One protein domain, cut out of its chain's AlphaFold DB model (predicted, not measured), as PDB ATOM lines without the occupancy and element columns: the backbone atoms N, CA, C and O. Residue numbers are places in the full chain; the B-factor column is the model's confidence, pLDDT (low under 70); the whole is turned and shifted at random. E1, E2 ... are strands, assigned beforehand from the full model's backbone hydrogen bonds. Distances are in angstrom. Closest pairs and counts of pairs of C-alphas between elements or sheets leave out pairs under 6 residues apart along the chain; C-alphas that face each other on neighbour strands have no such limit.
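Overview. This is residues 43 to 180 of the 183 residues of the protein "Twin-arginine translocation signal domain-containing protein" of Chloroflexi bacterium (UniProt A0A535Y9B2). Picture one sheet of eight strands rolled into a small closed barrel, E1 to E8 following each other round the wall until E8 meets E1, with E1 to E5 and E8 bent along their length. Past the short E6 and E7, the start of E5 also meets the end of E8. The 138 printed residues hold eight named strands, E1 to E8 in that order, and no named helix; the class is all strand. The sheet is antiparallel and branched, and forms a meander, each strand the antiparallel neighbour of the one before. The whole is compact, with a radius of gyration of the C-alphas of 14.8 A, and only just elongated, spanning 44 by 29 by 21 A.

Along the chain. Find C-alpha 46 at (18.496, 172.935, -12.083); from there E1 runs through residues 46 to 56, 29.4 A. E2 returns over residues 59 to 69, 29.1 A, and E3 follows over 74 to 84, 29.5 A. Look next at C-alpha 91, at (40.447, 165.416, 14.848), where E4, the longest strand, begins; it takes residues 91 to 113, 39.7 A. E5 holds residues 116 to 129, 31.5 A, E6 residues 135 to 143, 24.9 A, and E7 residues 157 to 162. E8 runs from residue 165 to 179, 31.8 A, ending at C-alpha 179, (16.955, 177.448, -12.816).

Arrangement. Begin at E1, with E2 on one side and E8 on the other. N 50 and O 65 are 2.8 A apart between E1 and E2, a hairpin at 171 degrees; N 49 and O 176 are 3.0 A apart between E1 and E8. Between the hairpin strands E2 and E3, N 64 and O 79 are within hydrogen-bond range at 2.9 A. Between E3 and E4 look at N 80 and O 96, 2.9 A. E4 bends by 111 degrees at residue 110; between it and its neighbour E5, N 107 and O 120 are within hydrogen-bond range at 3.0 A. E5 pairs with E6 through N 123 and O 139, 2.9 A, and with E8 through N 117 and O 177, 2.9 A. Between E6 and E7, N 140 and O 159 are within hydrogen-bond range at 2.9 A; between E7 and E8, N 160 and O 167 are within hydrogen-bond range at 3.0 A. E8 bends by 91 degrees at residue 171. E2 and E6 are apart, as are E3 and E7.

Size, cuts and confidence. The two C-alphas farthest apart, of Ser 43 and Thr 87, are 48.7 A apart, while those of Ser 43 and Gly 180 are 4.8 A apart. The printed part has no cut. The link from E6 to E7, residues 144 to 156, is long. Mean pLDDT of the printed part is 93.5; residue 43 is under 70.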
ATOM      1  N   SER A  43      15.745 175.435 -20.433       63.84
ATOM      2  CA  SER A  43      16.398 174.259 -19.853       63.84
ATOM      3  C   SER A  43      15.593 173.761 -18.651       63.84
ATOM      4  O   SER A  43      15.297 174.523 -17.732       63.84
ATOM      5  N   ASP A  44      15.266 172.470 -18.642       75.62
ATOM      6  CA  ASP A  44      14.645 171.768 -17.512       75.62
ATOM      7  C   ASP A  44      15.657 171.432 -16.401       75.62
ATOM      8  O   ASP A  44      15.321 170.773 -15.416       75.62
ATOM      9  N   ARG A  45      16.907 171.889 -16.553       85.19
ATOM     10  CA  ARG A  45      17.996 171.628 -15.618       85.19
ATOM     11  C   ARG A  45      18.052 172.662 -14.503       85.19
ATOM     12  O   ARG A  45      18.003 173.875 -14.730       85.19
ATOM     13  N   ILE A  46      18.268 172.159 -13.297       92.06
ATOM     14  CA  ILE A  46      18.496 172.935 -12.083       92.06
ATOM     15  C   ILE A  46      19.942 172.726 -11.655       92.06
ATOM     16  O   ILE A  46      20.335 171.599 -11.367       92.06
ATOM     17  N   SER A  47      20.747 173.781 -11.576       94.94
ATOM     18  CA  SER A  47      22.060 173.664 -10.935       94.94
ATOM     19  C   SER A  47      21.934 173.838  -9.432       94.94
ATOM     20  O   SER A  47      21.121 174.641  -8.968       94.94
ATOM     21  N   PHE A  48      22.788 173.165  -8.674       95.81
ATOM     22  CA  PHE A  48      22.938 173.400  -7.246       95.81
ATOM     23  C   PHE A  48      24.374 173.778  -6.902       95.81
ATOM     24  O   PHE A  48      25.318 173.313  -7.532       95.81
ATOM     25  N   ASN A  49      24.517 174.608  -5.875       97.44
ATOM     26  CA  ASN A  49      25.771 174.864  -5.178       97.44
ATOM     27  C   ASN A  49      25.511 174.654  -3.691       97.44
ATOM     28  O   ASN A  49      24.474 175.088  -3.190       97.44
ATOM     29  N   LEU A  50      26.437 174.004  -3.000       97.38
ATOM     30  CA  LEU A  50      26.328 173.667  -1.589       97.38
ATOM     31  C   LEU A  50      27.682 173.887  -0.924       97.38
ATOM     32  O   LEU A  50      28.683 173.335  -1.369       97.38
ATOM     33  N   VAL A  51      27.705 174.635   0.174       98.12
ATOM     34  CA  VAL A  51      28.816 174.637   1.132       98.12
ATOM     35  C   VAL A  51      28.211 174.759   2.516       98.12
ATOM     36  O   VAL A  51      27.738 175.832   2.881       98.12
ATOM     37  N   ALA A  52      28.210 173.681   3.291       97.75
ATOM     38  CA  ALA A  52      27.597 173.679   4.613       97.75
ATOM     39  C   ALA A  52      28.240 172.680   5.573       97.75
ATOM     40  O   ALA A  52      29.070 171.856   5.179       97.75
ATOM     41  N   ALA A  53      27.869 172.779   6.849       97.62
ATOM     42  CA  ALA A  53      28.314 171.871   7.893       97.62
ATOM     43  C   ALA A  53      27.131 171.208   8.608       97.62
ATOM     44  O   ALA A  53      26.197 171.875   9.056       97.62
ATOM     45  N   GLY A  54      27.238 169.895   8.784       97.25
ATOM     46  CA  GLY A  54      26.347 169.072   9.587       97.25
ATOM     47  C   GLY A  54      27.045 168.487  10.816       97.25
ATOM     48  O   GLY A  54      28.276 168.448  10.910       97.25
ATOM     49  N   GLY A  55      26.256 168.012  11.774       97.00
ATOM     50  CA  GLY A  55      26.745 167.428  13.016       97.00
ATOM     51  C   GLY A  55      25.892 166.267  13.513       97.00
ATOM     52  O   GLY A  55      24.699 166.185  13.236       97.00
ATOM     53  N   MET A  56      26.536 165.378  14.266       97.00
ATOM     54  CA  MET A  56      25.911 164.276  14.992       97.00
ATOM     55  C   MET A  56      26.701 164.048  16.288       97.00
ATOM     56  O   MET A  56      27.821 163.542  16.262       97.00
ATOM     57  N   GLY A  57      26.153 164.459  17.437       95.56
ATOM     58  CA  GLY A  57      26.890 164.426  18.706       95.56
ATOM     59  C   GLY A  57      28.159 165.287  18.644       95.56
ATOM     60  O   GLY A  57      28.076 166.499  18.428       95.56
ATOM     61  N   THR A  58      29.333 164.676  18.809       96.69
ATOM     62  CA  THR A  58      30.649 165.329  18.663       96.69
ATOM     63  C   THR A  58      31.231 165.217  17.254       96.69
ATOM     64  O   THR A  58      32.159 165.954  16.926       96.69
ATOM     65  N   GLU A  59      30.663 164.378  16.387       97.62
ATOM     66  CA  GLU A  59      31.100 164.258  14.999       97.62
ATOM     67  C   GLU A  59      30.541 165.416  14.153       97.62
ATOM     68  O   GLU A  59      29.437 165.933  14.383       97.62
ATOM     69  N   ARG A  60      31.317 165.854  13.164       97.44
ATOM     70  CA  ARG A  60      31.028 166.967  12.256       97.44
ATOM     71  C   ARG A  60      31.378 166.581  10.832       97.44
ATOM     72  O   ARG A  60      32.396 165.936  10.602       97.44
ATOM     73  N   VAL A  61      30.566 167.026   9.880       98.06
ATOM     74  CA  VAL A  61      30.843 166.886   8.449       98.06
ATOM     75  C   VAL A  61      30.713 168.244   7.787       98.06
ATOM     76  O   VAL A  61      29.676 168.884   7.904       98.06
ATOM     77  N   ILE A  62      31.746 168.676   7.072       98.25
ATOM     78  CA  ILE A  62      31.655 169.781   6.117       98.25
ATOM     79  C   ILE A  62      31.494 169.164   4.736       98.25
ATOM     80  O   ILE A  62      32.269 168.280   4.370       98.25
ATOM     81  N   LEU A  63      30.505 169.637   3.985       98.12
ATOM     82  CA  LEU A  63      30.227 169.206   2.624       98.12
ATOM     83  C   LEU A  63      30.224 170.434   1.716       98.12
ATOM     84  O   LEU A  63      29.544 171.420   1.997       98.12
ATOM     85  N   ALA A  64      30.997 170.368   0.640       98.50
ATOM     86  CA  ALA A  64      31.038 171.391  -0.392       98.50
ATOM     87  C   ALA A  64      30.897 170.736  -1.762       98.50
ATOM     88  O   ALA A  64      31.420 169.639  -1.966       98.50
ATOM     89  N   GLY A  65      30.222 171.388  -2.698       98.00
ATOM     90  CA  GLY A  65      30.100 170.890  -4.057       98.00
ATOM     91  C   GLY A  65      29.068 171.625  -4.888       98.00
ATOM     92  O   GLY A  65      28.359 172.516  -4.418       98.00
ATOM     93  N   ASP A  66      28.985 171.198  -6.131       97.75
ATOM     94  CA  ASP A  66      28.100 171.742  -7.141       97.75
ATOM     95  C   ASP A  66      27.649 170.632  -8.088       97.75
ATOM     96  O   ASP A  66      28.176 169.510  -8.094       97.75
ATOM     97  N   GLY A  67      26.617 170.929  -8.864       95.56
ATOM     98  CA  GLY A  67      26.119 169.982  -9.834       95.56
ATOM     99  C   GLY A  67      24.868 170.434 -10.552       95.56
ATOM    100  O   GLY A  67      24.421 171.577 -10.442       95.56
ATOM    101  N   LEU A  68      24.311 169.492 -11.299       94.50
ATOM    102  CA  LEU A  68      23.129 169.652 -12.127       94.50
ATOM    103  C   LEU A  68      22.120 168.568 -11.778       94.50
ATOM    104  O   LEU A  68      22.474 167.405 -11.598       94.50
ATOM    105  N   MET A  69      20.856 168.947 -11.742       91.94
ATOM    106  CA  MET A  69      19.720 168.064 -11.551       91.94
ATOM    107  C   MET A  69      18.768 168.221 -12.728       91.94
ATOM    108  O   MET A  69      18.502 169.332 -13.186       91.94
ATOM    109  N   THR A  70      18.256 167.097 -13.203       83.44
ATOM    110  CA  THR A  70      17.093 167.015 -14.091       83.44
ATOM    111  C   THR A  70      15.915 166.451 -13.298       83.44
ATOM    112  O   THR A  70      15.994 166.294 -12.081       83.44
ATOM    113  N   ASN A  71      14.819 166.094 -13.967       70.62
ATOM    114  CA  ASN A  71      13.666 165.480 -13.304       70.62
ATOM    115  C   ASN A  71      13.962 164.113 -12.651       70.62
ATOM    116  O   ASN A  71      13.221 163.701 -11.761       70.62
ATOM    117  N   SER A  72      15.008 163.392 -13.074       78.38
ATOM    118  CA  SER A  72      15.292 162.025 -12.594       78.38
ATOM    119  C   SER A  72      16.756 161.742 -12.272       78.38
ATOM    120  O   SER A  72      17.075 160.672 -11.750       78.38
ATOM    121  N   GLU A  73      17.662 162.663 -12.586       85.19
ATOM    122  CA  GLU A  73      19.098 162.451 -12.437       85.19
ATOM    123  C   GLU A  73      19.748 163.635 -11.736       85.19
ATOM    124  O   GLU A  73      19.374 164.786 -11.955       85.19
ATOM    125  N   ALA A  74      20.743 163.340 -10.904       92.94
ATOM    126  CA  ALA A  74      21.661 164.327 -10.375       92.94
ATOM    127  C   ALA A  74      23.072 163.962 -10.839       92.94
ATOM    128  O   ALA A  74      23.499 162.812 -10.773       92.94
ATOM    129  N   THR A  75      23.805 164.959 -11.309       94.62
ATOM    130  CA  THR A  75      25.227 164.864 -11.628       94.62
ATOM    131  C   THR A  75      25.965 165.946 -10.861       94.62
ATOM    132  O   THR A  75      25.383 166.964 -10.492       94.62
ATOM    133  N   GLY A  76      27.246 165.718 -10.599       94.62
ATOM    134  CA  GLY A  76      28.069 166.626  -9.811       94.62
ATOM    135  C   GLY A  76      28.669 165.931  -8.602       94.62
ATOM    136  O   GLY A  76      28.791 164.700  -8.553       94.62
ATOM    137  N   GLY A  77      29.082 166.735  -7.637       97.44
ATOM    138  CA  GLY A  77      29.811 166.263  -6.478       97.44
ATOM    139  C   GLY A  77      30.643 167.370  -5.858       97.44
ATOM    140  O   GLY A  77      30.413 168.554  -6.077       97.44
ATOM    141  N   GLY A  78      31.641 166.973  -5.087       98.19
ATOM    142  CA  GLY A  78      32.566 167.912  -4.478       98.19
ATOM    143  C   GLY A  78      33.395 167.243  -3.403       98.19
ATOM    144  O   GLY A  78      33.787 166.091  -3.559       98.19
ATOM    145  N   THR A  79      33.670 167.950  -2.313       98.56
ATOM    146  CA  THR A  79      34.554 167.491  -1.237       98.56
ATOM    147  C   THR A  79      33.825 167.371   0.087       98.56
ATOM    148  O   THR A  79      32.888 168.124   0.357       98.56
ATOM    149  N   PHE A  80      34.305 166.478   0.947       98.38
ATOM    150  CA  PHE A  80      33.852 166.395   2.329       98.38
ATOM    151  C   PHE A  80      35.020 166.296   3.313       98.38
ATOM    152  O   PHE A  80      36.096 165.784   2.990       98.38
ATOM    153  N   ILE A  81      34.774 166.761   4.537       98.12
ATOM    154  CA  ILE A  81      35.650 166.590   5.700       98.12
ATOM    155  C   ILE A  81      34.785 166.087   6.849       98.12
ATOM    156  O   ILE A  81      33.864 166.782   7.266       98.12
ATOM    157  N   HIS A  82      35.096 164.909   7.376       97.62
ATOM    158  CA  HIS A  82      34.495 164.326   8.571       97.62
ATOM    159  C   HIS A  82      35.506 164.370   9.714       97.62
ATOM    160  O   HIS A  82      36.639 163.909   9.570       97.62
ATOM    161  N   PHE A  83      35.117 164.954  10.841       97.50
ATOM    162  CA  PHE A  83      35.991 165.157  11.991       97.50
ATOM    163  C   PHE A  83      35.212 165.082  13.303       97.50
ATOM    164  O   PHE A  83      34.000 165.282  13.330       97.50
ATOM    165  N   ASP A  84      35.911 164.809  14.395       97.81
ATOM    166  CA  ASP A  84      35.363 164.804  15.750       97.81
ATOM    167  C   ASP A  84      35.892 165.997  16.557       97.81
ATOM    168  O   ASP A  84      37.027 166.436  16.361       97.81
ATOM    169  N   VAL A  85      35.060 166.538  17.451       96.31
ATOM    170  CA  VAL A  85      35.417 167.667  18.330       96.31
ATOM    171  C   VAL A  85      35.333 167.337  19.826       96.31
ATOM    172  O   VAL A  85      35.329 168.249  20.652       96.31
ATOM    173  N   SER A  86      35.275 166.058  20.214       95.44
ATOM    174  CA  SER A  86      35.099 165.631  21.617       95.44
ATOM    175  C   SER A  86      36.221 166.092  22.554       95.44
ATOM    176  O   SER A  86      35.989 166.297  23.742       95.44
ATOM    177  N   THR A  87      37.425 166.305  22.020       91.50
ATOM    178  CA  THR A  87      38.614 166.723  22.780       91.50
ATOM    179  C   THR A  87      38.799 168.245  22.838       91.50
ATOM    180  O   THR A  87      39.764 168.727  23.425       91.50
ATOM    181  N   GLY A  88      37.906 169.018  22.206       89.69
ATOM    182  CA  GLY A  88      38.046 170.468  22.028       89.69
ATOM    183  C   GLY A  88      38.974 170.881  20.876       89.69
ATOM    184  O   GLY A  88      38.934 172.035  20.455       89.69
ATOM    185  N   VAL A  89      39.755 169.949  20.317       92.69
ATOM    186  CA  VAL A  89      40.546 170.143  19.093       92.69
ATOM    187  C   VAL A  89      39.966 169.254  17.986       92.69
ATOM    188  O   VAL A  89      39.764 168.066  18.229       92.69
ATOM    189  N   PRO A  90      39.698 169.782  16.775       95.12
ATOM    190  CA  PRO A  90      39.210 168.967  15.666       95.12
ATOM    191  C   PRO A  90      40.186 167.844  15.289       95.12
ATOM    192  O   PRO A  90      41.334 168.108  14.926       95.12
ATOM    193  N   VAL A  91      39.712 166.598  15.317       97.25
ATOM    194  CA  VAL A  91      40.447 165.416  14.848       97.25
ATOM    195  C   VAL A  91      39.789 164.905  13.574       97.25
ATOM    196  O   VAL A  91      38.641 164.468  13.592       97.25
ATOM    197  N   VAL A  92      40.508 164.969  12.453       96.44
ATOM    198  CA  VAL A  92      40.005 164.501  11.155       96.44
ATOM    199  C   VAL A  92      39.884 162.976  11.162       96.44
ATOM    200  O   VAL A  92      40.866 162.277  11.390       96.44
ATOM    201  N   ILE A  93      38.680 162.481  10.879       95.38
ATOM    202  CA  ILE A  93      38.364 161.053  10.745       95.38
ATOM    203  C   ILE A  93      38.522 160.627   9.285       95.38
ATOM    204  O   ILE A  93      39.172 159.627   8.988       95.38
ATOM    205  N   ALA A  94      37.941 161.397   8.364       95.75
ATOM    206  CA  ALA A  94      37.996 161.120   6.936       95.75
ATOM    207  C   ALA A  94      37.902 162.410   6.118       95.75
ATOM    208  O   ALA A  94      37.245 163.375   6.501       95.75
ATOM    209  N   THR A  95      38.534 162.411   4.951       97.56
ATOM    210  CA  THR A  95      38.350 163.439   3.923       97.56
ATOM    211  C   THR A  95      38.288 162.766   2.570       97.56
ATOM    212  O   THR A  95      38.812 161.660   2.396       97.56
ATOM    213  N   GLY A  96      37.657 163.423   1.609       97.50
ATOM    214  CA  GLY A  96      37.610 162.916   0.252       97.50
ATOM    215  C   GLY A  96      36.645 163.686  -0.618       97.50
ATOM    216  O   GLY A  96      36.349 164.858  -0.369       97.50
ATOM    217  N   VAL A  97      36.159 162.998  -1.642       98.50
ATOM    218  CA  VAL A  97      35.184 163.539  -2.580       98.50
ATOM    219  C   VAL A  97      33.854 162.832  -2.432       98.50
ATOM    220  O   VAL A  97      33.792 161.686  -1.996       98.50
ATOM    221  N   TRP A  98      32.784 163.505  -2.815       98.31
ATOM    222  CA  TRP A  98      31.482 162.882  -2.971       98.31
ATOM    223  C   TRP A  98      31.011 163.032  -4.413       98.31
ATOM    224  O   TRP A  98      31.411 163.971  -5.105       98.31
ATOM    225  N   LYS A  99      30.197 162.088  -4.882       98.06
ATOM    226  CA  LYS A  99      29.605 162.115  -6.224       98.06
ATOM    227  C   LYS A  99      28.103 161.924  -6.137       98.06
ATOM    228  O   LYS A  99      27.650 161.037  -5.418       98.06
ATOM    229  N   ALA A 100      27.359 162.741  -6.874       97.25
ATOM    230  CA  ALA A 100      25.920 162.584  -7.006       97.25
ATOM    231  C   ALA A 100      25.578 161.281  -7.746       97.25
ATOM    232  O   ALA A 100      26.302 160.855  -8.650       97.25
ATOM    233  N   GLY A 101      24.481 160.656  -7.333       92.38
ATOM    234  CA  GLY A 101      23.904 159.470  -7.948       92.38
ATOM    235  C   GLY A 101      22.447 159.703  -8.337       92.38
ATOM    236  O   GLY A 101      22.079 160.740  -8.886       92.38
ATOM    237  N   ARG A 102      21.590 158.716  -8.064       94.25
ATOM    238  CA  ARG A 102      20.162 158.794  -8.395       94.25
ATOM    239  C   ARG A 102      19.502 159.959  -7.652       94.25
ATOM    240  O   ARG A 102      19.557 160.016  -6.425       94.25
ATOM    241  N   LEU A 103      18.791 160.816  -8.384       95.50
ATOM    242  CA  LEU A 103      17.869 161.785  -7.802       95.50
ATOM    243  C   LEU A 103      16.531 161.095  -7.526       95.50
ATOM    244  O   LEU A 103      15.973 160.426  -8.393       95.50
ATOM    245  N   HIS A 104      16.015 161.247  -6.313       94.56
ATOM    246  CA  HIS A 104      14.732 160.666  -5.913       94.56
ATOM    247  C   HIS A 104      13.612 161.684  -5.962       94.56
ATOM    248  O   HIS A 104      12.491 161.342  -6.320       94.56
ATOM    249  N   SER A 105      13.903 162.929  -5.592       93.88
ATOM    250  CA  SER A 105      12.954 164.024  -5.752       93.88
ATOM    251  C   SER A 105      13.660 165.370  -5.783       93.88
ATOM    252  O   SER A 105      14.698 165.553  -5.144       93.88
ATOM    253  N   PHE A 106      13.048 166.318  -6.484       93.56
ATOM    254  CA  PHE A 106      13.332 167.735  -6.352       93.56
ATOM    255  C   PHE A 106      12.004 168.490  -6.287       93.56
ATOM    256  O   PHE A 106      11.197 168.403  -7.209       93.56
ATOM    257  N   ASN A 107      11.762 169.197  -5.185       92.00
ATOM    258  CA  ASN A 107      10.534 169.959  -4.972       92.00
ATOM    259  C   ASN A 107      10.877 171.423  -4.723       92.00
ATOM    260  O   ASN A 107      11.612 171.728  -3.783       92.00
ATOM    261  N   THR A 108      10.325 172.327  -5.526       92.06
ATOM    262  CA  THR A 108      10.486 173.771  -5.326       92.06
ATOM    263  C   THR A 108       9.465 174.316  -4.337       92.06
ATOM    264  O   THR A 108       8.327 173.849  -4.289       92.06
ATOM    265  N   VAL A 109       9.850 175.351  -3.593       90.56
ATOM    266  CA  VAL A 109       9.001 176.008  -2.595       90.56
ATOM    267  C   VAL A 109       8.873 177.493  -2.917       90.56
ATOM    268  O   VAL A 109       9.861 178.213  -3.021       90.56
ATOM    269  N   GLY A 110       7.635 177.962  -3.057       88.69
ATOM    270  CA  GLY A 110       7.348 179.355  -3.389       88.69
ATOM    271  C   GLY A 110       7.760 179.751  -4.811       88.69
ATOM    272  O   GLY A 110       8.146 178.932  -5.641       88.69
ATOM    273  N   THR A 111       7.626 181.042  -5.114       89.06
ATOM    274  CA  THR A 111       8.007 181.598  -6.420       89.06
ATOM    275  C   THR A 111       9.516 181.868  -6.464       89.06
ATOM    276  O   THR A 111      10.025 182.471  -5.517       89.06
ATOM    277  N   PRO A 112      10.230 181.535  -7.552       89.62
ATOM    278  CA  PRO A 112      11.645 181.884  -7.712       89.62
ATOM    279  C   PRO A 112      11.949 183.381  -7.498       89.62
ATOM    280  O   PRO A 112      11.080 184.243  -7.667       89.62
ATOM    281  N   LEU A 113      13.192 183.699  -7.125       86.69
ATOM    282  CA  LEU A 113      13.753 185.055  -7.084       86.69
ATOM    283  C   LEU A 113      14.808 185.195  -8.186       86.69
ATOM    284  O   LEU A 113      15.963 184.799  -8.024       86.69
ATOM    285  N   GLY A 114      14.403 185.755  -9.328       87.50
ATOM    286  CA  GLY A 114      15.230 185.723 -10.533       87.50
ATOM    287  C   GLY A 114      15.459 184.275 -10.968       87.50
ATOM    288  O   GLY A 114      14.498 183.528 -11.131       87.50
ATOM    289  N   LEU A 115      16.724 183.877 -11.120       89.81
ATOM    290  CA  LEU A 115      17.086 182.488 -11.425       89.81
ATOM    291  C   LEU A 115      17.167 181.595 -10.178       89.81
ATOM    292  O   LEU A 115      17.210 180.377 -10.318       89.81
ATOM    293  N   GLY A 116      17.192 182.168  -8.971       91.31
ATOM    294  CA  GLY A 116      17.270 181.403  -7.730       91.31
ATOM    295  C   GLY A 116      15.920 180.805  -7.352       91.31
ATOM    296  O   GLY A 116      14.904 181.500  -7.390       91.31
ATOM    297  N   THR A 117      15.896 179.544  -6.927       93.19
ATOM    298  CA  THR A 117      14.687 178.901  -6.396       93.19
ATOM    299  C   THR A 117      14.938 178.255  -5.040       93.19
ATOM    300  O   THR A 117      16.021 177.733  -4.786       93.19
ATOM    301  N   SER A 118      13.937 178.291  -4.164       95.06
ATOM    302  CA  SER A 118      13.953 177.509  -2.928       95.06
ATOM    303  C   SER A 118      13.459 176.105  -3.213       95.06
ATOM    304  O   SER A 118      12.608 175.903  -4.082       95.06
ATOM    305  N   GLY A 119      13.954 175.123  -2.473       95.00
ATOM    306  CA  GLY A 119      13.531 173.754  -2.688       95.00
ATOM    307  C   GLY A 119      14.263 172.726  -1.855       95.00
ATOM    308  O   GLY A 119      15.123 173.038  -1.032       95.00
ATOM    309  N   ILE A 120      13.896 171.476  -2.099       96.31
ATOM    310  CA  ILE A 120      14.459 170.306  -1.441       96.31
ATOM    311  C   ILE A 120      14.863 169.321  -2.529       96.31
ATOM    312  O   ILE A 120      14.002 168.863  -3.283       96.31
ATOM    313  N   ALA A 121      16.149 168.989  -2.593       96.50
ATOM    314  CA  ALA A 121      16.661 167.904  -3.424       96.50
ATOM    315  C   ALA A 121      16.973 166.696  -2.543       96.50
ATOM    316  O   ALA A 121      17.596 166.846  -1.496       96.50
ATOM    317  N   ASP A 122      16.560 165.505  -2.958       97.38
ATOM    318  CA  ASP A 122      16.816 164.259  -2.239       97.38
ATOM    319  C   ASP A 122      17.450 163.247  -3.193       97.38
ATOM    320  O   ASP A 122      16.813 162.832  -4.164       97.38
ATOM    321  N   MET A 123      18.708 162.882  -2.953       97.56
ATOM    322  CA  MET A 123      19.516 162.082  -3.875       97.56
ATOM    323  C   MET A 123      20.406 161.076  -3.147       97.56
ATOM    324  O   MET A 123      20.844 161.307  -2.020       97.56
ATOM    325  N   ASP A 124      20.716 159.971  -3.816       97.38
ATOM    326  CA  ASP A 124      21.815 159.107  -3.394       97.38
ATOM    327  C   ASP A 124      23.141 159.756  -3.785       97.38
ATOM    328  O   ASP A 124      23.245 160.410  -4.826       97.38
ATOM    329  N   ILE A 125      24.160 159.555  -2.960       97.94
ATOM    330  CA  ILE A 125      25.532 159.959  -3.246       97.94
ATOM    331  C   ILE A 125      26.492 158.830  -2.892       97.94
ATOM    332  O   ILE A 125      26.195 157.960  -2.074       97.94
ATOM    333  N   ASP A 126      27.690 158.912  -3.449       98.12
ATOM    334  CA  ASP A 126      28.822 158.099  -3.037       98.12
ATOM    335  C   ASP A 126      29.872 158.973  -2.366       98.12
ATOM    336  O   ASP A 126      30.403 159.893  -2.990       98.12
ATOM    337  N   LEU A 127      30.206 158.660  -1.118       98.19
ATOM    338  CA  LEU A 127      31.369 159.200  -0.425       98.19
ATOM    339  C   LEU A 127      32.591 158.358  -0.799       98.19
ATOM    340  O   LEU A 127      32.575 157.131  -0.709       98.19
ATOM    341  N   ILE A 128      33.659 159.017  -1.232       97.75
ATOM    342  CA  ILE A 128      34.911 158.394  -1.661       97.75
ATOM    343  C   ILE A 128      36.032 159.043  -0.841       97.75
ATOM    344  O   ILE A 128      36.576 160.077  -1.246       97.75
ATOM    345  N   PRO A 129      36.353 158.495   0.345       94.94
ATOM    346  CA  PRO A 129      37.450 158.973   1.170       94.94
ATOM    347  C   PRO A 129      38.801 158.744   0.482       94.94
ATOM    348  O   PRO A 129      38.909 157.990  -0.485       94.94
ATOM    349  N   ALA A 130      39.863 159.340   1.022       90.75
ATOM    350  CA  ALA A 130      41.229 159.216   0.496       90.75
ATOM    351  C   ALA A 130      41.749 157.763   0.379       90.75
ATOM    352  O   ALA A 130      42.684 157.501  -0.373       90.75
ATOM    353  N   ASN A 131      41.140 156.807   1.088       88.69
ATOM    354  CA  ASN A 131      41.435 155.376   0.964       88.69
ATOM    355  C   ASN A 131      40.761 154.702  -0.253       88.69
ATOM    356  O   ASN A 131      40.917 153.499  -0.441       88.69
ATOM    357  N   ASN A 132      40.013 155.457  -1.065       86.62
ATOM    358  CA  ASN A 132      39.256 155.021  -2.242       86.62
ATOM    359  C   ASN A 132      38.145 153.989  -1.983       86.62
ATOM    360  O   ASN A 132      37.595 153.429  -2.934       86.62
ATOM    361  N   GLN A 133      37.763 153.755  -0.726       91.38
ATOM    362  CA  GLN A 133      36.630 152.890  -0.417       91.38
ATOM    363  C   GLN A 133      35.321 153.660  -0.596       91.38
ATOM    364  O   GLN A 133      35.010 154.562   0.173       91.38
ATOM    365  N   ARG A 134      34.528 153.288  -1.602       95.44
ATOM    366  CA  ARG A 134      33.220 153.902  -1.844       95.44
ATOM    367  C   ARG A 134      32.228 153.520  -0.745       95.44
ATOM    368  O   ARG A 134      32.046 152.335  -0.470       95.44
ATOM    369  N   VAL A 135      31.565 154.521  -0.176       95.88
ATOM    370  CA  VAL A 135      30.502 154.371   0.822       95.88
ATOM    371  C   VAL A 135      29.248 155.065   0.299       95.88
ATOM    372  O   VAL A 135      29.260 156.272   0.061       95.88
ATOM    373  N   GLY A 136      28.175 154.300   0.104       96.88
ATOM    374  CA  GLY A 136      26.888 154.849  -0.319       96.88
ATOM    375  C   GLY A 136      26.233 155.646   0.808       96.88
ATOM    376  O   GLY A 136      26.256 155.235   1.968       96.88
ATOM    377  N   ALA A 137      25.638 156.785   0.473       98.25
ATOM    378  CA  ALA A 137      24.949 157.648   1.421       98.25
ATOM    379  C   ALA A 137      23.734 158.323   0.773       98.25
ATOM    380  O   ALA A 137      23.579 158.358  -0.448       98.25
ATOM    381  N   ARG A 138      22.866 158.883   1.613       98.31
ATOM    382  CA  ARG A 138      21.712 159.676   1.206       98.31
ATOM    383  C   ARG A 138      21.952 161.140   1.533       98.31
ATOM    384  O   ARG A 138      22.206 161.465   2.691       98.31
ATOM    385  N   LEU A 139      21.836 162.012   0.538       98.31
ATOM    386  CA  LEU A 139      21.977 163.452   0.698       98.31
ATOM    387  C   LEU A 139      20.650 164.145   0.406       98.31
ATOM    388  O   LEU A 139      20.128 164.078  -0.707       98.31
ATOM    389  N   LYS A 140      20.145 164.868   1.403       97.94
ATOM    390  CA  LYS A 140      19.030 165.792   1.233       97.94
ATOM    391  C   LYS A 140      19.530 167.217   1.373       97.94
ATOM    392  O   LYS A 140      20.068 167.574   2.415       97.94
ATOM    393  N   ILE A 141      19.359 168.013   0.332       97.69
ATOM    394  CA  ILE A 141      19.793 169.404   0.276       97.69
ATOM    395  C   ILE A 141      18.563 170.295   0.435       97.69
ATOM    396  O   ILE A 141      17.576 170.129  -0.282       97.69
ATOM    397  N   TYR A 142      18.654 171.252   1.348       97.06
ATOM    398  CA  TYR A 142      17.655 172.279   1.592       97.06
ATOM    399  C   TYR A 142      18.210 173.625   1.126       97.06
ATOM    400  O   TYR A 142      19.352 173.969   1.450       97.06
ATOM    401  N   CYS A 143      17.404 174.350   0.354       96.69
ATOM    402  CA  CYS A 143      17.681 175.715  -0.074       96.69
ATOM    403  C   CYS A 143      16.478 176.603   0.250       96.69
ATOM    404  O   CYS A 143      15.418 176.480  -0.371       96.69
ATOM    405  N   ASP A 144      16.665 177.510   1.192       94.81
ATOM    406  CA  ASP A 144      15.749 178.556   1.595       94.81
ATOM    407  C   ASP A 144      16.238 179.885   1.020       94.81
ATOM    408  O   ASP A 144      17.388 180.289   1.192       94.81
ATOM    409  N   LEU A 145      15.341 180.607   0.350       91.75
ATOM    410  CA  LEU A 145      15.637 181.951  -0.141       91.75
ATOM    411  C   LEU A 145      14.965 182.990   0.755       91.75
ATOM    412  O   LEU A 145      13.885 182.740   1.296       91.75
ATOM    413  N   PRO A 146      15.549 184.191   0.890       85.06
ATOM    414  CA  PRO A 146      14.960 185.236   1.712       85.06
ATOM    415  C   PRO A 146      13.583 185.653   1.178       85.06
ATOM    416  O   PRO A 146      13.440 186.058   0.027       85.06
ATOM    417  N   GLY A 147      12.563 185.605   2.036       81.12
ATOM    418  CA  GLY A 147      11.224 186.118   1.744       81.12
ATOM    419  C   GLY A 147      10.096 185.171   2.168       81.12
ATOM    420  O   GLY A 147      10.326 183.996   2.439       81.12
ATOM    421  N   PRO A 148       8.849 185.663   2.234       80.75
ATOM    422  CA  PRO A 148       7.713 184.852   2.655       80.75
ATOM    423  C   PRO A 148       7.471 183.687   1.685       80.75
ATOM    424  O   PRO A 148       7.566 183.850   0.466       80.75
ATOM    425  N   GLY A 149       7.145 182.516   2.242       81.44
ATOM    426  CA  GLY A 149       6.770 181.320   1.478       81.44
ATOM    427  C   GLY A 149       7.914 180.621   0.735       81.44
ATOM    428  O   GLY A 149       7.635 179.801  -0.130       81.44
ATOM    429  N   ARG A 150       9.176 180.945   1.044       85.69
ATOM    430  CA  ARG A 150      10.392 180.381   0.418       85.69
ATOM    431  C   ARG A 150      11.244 179.562   1.391       85.69
ATOM    432  O   ARG A 150      12.435 179.365   1.180       85.69
ATOM    433  N   PHE A 151      10.607 179.100   2.463       88.81
ATOM    434  CA  PHE A 151      11.214 178.259   3.483       88.81
ATOM    435  C   PHE A 151      10.712 176.835   3.308       88.81
ATOM    436  O   PHE A 151       9.508 176.579   3.319       88.81
ATOM    437  N   THR A 152      11.644 175.913   3.153       87.31
ATOM    438  CA  THR A 152      11.415 174.486   2.918       87.31
ATOM    439  C   THR A 152      10.884 173.746   4.143       87.31
ATOM    440  O   THR A 152      10.423 172.612   4.030       87.31
ATOM    441  N   GLY A 153      10.966 174.373   5.320       84.38
ATOM    442  CA  GLY A 153      10.671 173.749   6.609       84.38
ATOM    443  C   GLY A 153      11.823 172.898   7.156       84.38
ATOM    444  O   GLY A 153      11.722 172.410   8.279       84.38
ATOM    445  N   GLY A 154      12.912 172.733   6.395       85.31
ATOM    446  CA  GLY A 154      14.198 172.241   6.886       85.31
ATOM    447  C   GLY A 154      15.159 173.393   7.181       85.31
ATOM    448  O   GLY A 154      14.857 174.549   6.911       85.31
ATOM    449  N   ALA A 155      16.320 173.078   7.754       91.44
ATOM    450  CA  ALA A 155      17.383 174.062   7.929       91.44
ATOM    451  C   ALA A 155      18.238 174.153   6.655       91.44
ATOM    452  O   ALA A 155      18.678 173.123   6.145       91.44
ATOM    453  N   GLU A 156      18.498 175.379   6.196       94.56
ATOM    454  CA  GLU A 156      19.361 175.703   5.052       94.56
ATOM    455  C   GLU A 156      20.685 174.929   5.070       94.56
ATOM    456  O   GLU A 156      21.444 175.058   6.030       94.56
ATOM    457  N   GLY A 157      20.988 174.167   4.016       96.00
ATOM    458  CA  GLY A 157      22.180 173.316   3.938       96.00
ATOM    459  C   GLY A 157      21.833 171.876   3.571       96.00
ATOM    460  O   GLY A 157      21.222 171.633   2.530       96.00
ATOM    461  N   PHE A 158      22.233 170.904   4.398       97.75
ATOM    462  CA  PHE A 158      21.981 169.491   4.104       97.75
ATOM    463  C   PHE A 158      21.644 168.624   5.325       97.75
ATOM    464  O   PHE A 158      21.938 168.946   6.477       97.75
ATOM    465  N   VAL A 159      21.063 167.463   5.025       98.06
ATOM    466  CA  VAL A 159      21.008 166.282   5.885       98.06
ATOM    467  C   VAL A 159      21.706 165.142   5.148       98.06
ATOM    468  O   VAL A 159      21.372 164.849   3.999       98.06
ATOM    469  N   LEU A 160      22.688 164.519   5.797       98.38
ATOM    470  CA  LEU A 160      23.458 163.404   5.245       98.38
ATOM    471  C   LEU A 160      23.221 162.166   6.100       98.38
ATOM    472  O   LEU A 160      23.530 162.180   7.292       98.38
ATOM    473  N   THR A 161      22.733 161.093   5.487       98.44
ATOM    474  CA  THR A 161      22.583 159.791   6.140       98.44
ATOM    475  C   THR A 161      23.557 158.790   5.531       98.44
ATOM    476  O   THR A 161      23.524 158.541   4.329       98.44
ATOM    477  N   VAL A 162      24.416 158.202   6.358       96.19
ATOM    478  CA  VAL A 162      25.433 157.217   5.963       96.19
ATOM    479  C   VAL A 162      25.509 156.137   7.036       96.19
ATOM    480  O   VAL A 162      25.559 156.457   8.220       96.19
ATOM    481  N   ASP A 163      25.454 154.864   6.646       91.44
ATOM    482  CA  ASP A 163      25.516 153.714   7.567       91.44
ATOM    483  C   ASP A 163      24.574 153.826   8.788       91.44
ATOM    484  O   ASP A 163      24.932 153.509   9.922       91.44
ATOM    485  N   GLY A 164      23.357 154.339   8.576       90.19
ATOM    486  CA  GLY A 164      22.355 154.547   9.631       90.19
ATOM    487  C   GLY A 164      22.613 155.742  10.563       90.19
ATOM    488  O   GLY A 164      21.759 156.062  11.389       90.19
ATOM    489  N   LYS A 165      23.743 156.440  10.417       94.25
ATOM    490  CA  LYS A 165      24.043 157.712  11.087       94.25
ATOM    491  C   LYS A 165      23.485 158.876  10.276       94.25
ATOM    492  O   LYS A 165      23.580 158.864   9.054       94.25
ATOM    493  N   THR A 166      22.965 159.899  10.950       98.00
ATOM    494  CA  THR A 166      22.417 161.096  10.295       98.00
ATOM    495  C   THR A 166      23.075 162.355  10.842       98.00
ATOM    496  O   THR A 166      22.961 162.657  12.028       98.00
ATOM    497  N   PHE A 167      23.727 163.101   9.955       97.81
ATOM    498  CA  PHE A 167      24.252 164.435  10.215       97.81
ATOM    499  C   PHE A 167      23.209 165.461   9.796       97.81
ATOM    500  O   PHE A 167      22.778 165.475   8.641       97.81
ATOM    501  N   THR A 168      22.816 166.326  10.724       97.19
ATOM    502  CA  THR A 168      21.898 167.435  10.455       97.19
ATOM    503  C   THR A 168      22.639 168.758  10.490       97.19
ATOM    504  O   THR A 168      23.654 168.903  11.170       97.19
ATOM    505  N   GLN A 169      22.131 169.725   9.739       92.50
ATOM    506  CA  GLN A 169      22.687 171.065   9.650       92.50
ATOM    507  C   GLN A 169      22.901 171.718  11.027       92.50
ATOM    508  O   GLN A 169      22.022 171.678  11.889       92.50
ATOM    509  N   ILE A 170      24.048 172.384  11.207       93.19
ATOM    510  CA  ILE A 170      24.408 173.098  12.451       93.19
ATOM    511  C   ILE A 170      24.412 174.630  12.304       93.19
ATOM    512  O   ILE A 170      25.075 175.334  13.061       93.19
ATOM    513  N   GLY A 171      23.675 175.153  11.322       88.62
ATOM    514  CA  GLY A 171      23.517 176.593  11.084       88.62
ATOM    515  C   GLY A 171      24.717 177.265  10.412       88.62
ATOM    516  O   GLY A 171      24.888 178.475  10.543       88.62
ATOM    517  N   VAL A 172      25.558 176.499   9.712       90.69
ATOM    518  CA  VAL A 172      26.737 177.014   9.006       90.69
ATOM    519  C   VAL A 172      26.671 176.602   7.545       90.69
ATOM    520  O   VAL A 172      26.610 175.411   7.233       90.69
ATOM    521  N   GLY A 173      26.749 177.590   6.658       91.94
ATOM    522  CA  GLY A 173      26.786 177.378   5.218       91.94
ATOM    523  C   GLY A 173      25.603 177.959   4.467       91.94
ATOM    524  O   GLY A 173      24.791 178.686   5.034       91.94
ATOM    525  N   ALA A 174      25.556 177.632   3.181       94.88
ATOM    526  CA  ALA A 174      24.511 178.030   2.257       94.88
ATOM    527  C   ALA A 174      24.386 177.027   1.105       94.88
ATOM    528  O   ALA A 174      25.343 176.336   0.732       94.88
ATOM    529  N   THR A 175      23.206 177.036   0.511       96.38
ATOM    530  CA  THR A 175      22.830 176.322  -0.693       96.38
ATOM    531  C   THR A 175      22.204 177.314  -1.669       96.38
ATOM    532  O   THR A 175      21.509 178.251  -1.285       96.38
ATOM    533  N   LEU A 176      22.397 177.098  -2.966       96.19
ATOM    534  CA  LEU A 176      21.626 177.793  -3.990       96.19
ATOM    535  C   LEU A 176      21.195 176.830  -5.090       96.19
ATOM    536  O   LEU A 176      22.051 176.245  -5.757       96.19
ATOM    537  N   PHE A 177      19.887 176.739  -5.336       95.69
ATOM    538  CA  PHE A 177      19.355 176.169  -6.572       95.69
ATOM    539  C   PHE A 177      19.119 177.267  -7.604       95.69
ATOM    540  O   PHE A 177      18.517 178.296  -7.301       95.69
ATOM    541  N   THR A 178      19.588 177.044  -8.830       93.88
ATOM    542  CA  THR A 178      19.440 177.982  -9.948       93.88
ATOM    543  C   THR A 178      18.761 177.293 -11.125       93.88
ATOM    544  O   THR A 178      19.162 176.202 -11.528       93.88
ATOM    545  N   ILE A 179      17.724 177.927 -11.665       89.69
ATOM    546  CA  ILE A 179      16.955 177.448 -12.816       89.69
ATOM    547  C   ILE A 179      17.692 177.798 -14.110       89.69
ATOM    548  O   ILE A 179      18.303 178.862 -14.215       89.69
ATOM    549  N   GLY A 180      17.575 176.929 -15.114       81.06
ATOM    550  CA  GLY A 180      18.019 177.226 -16.469       81.06
ATOM    551  C   GLY A 180      19.498 176.939 -16.706       81.06
ATOM    552  O   GLY A 180      20.143 177.579 -17.535       81.06
TER     553      GLY A 180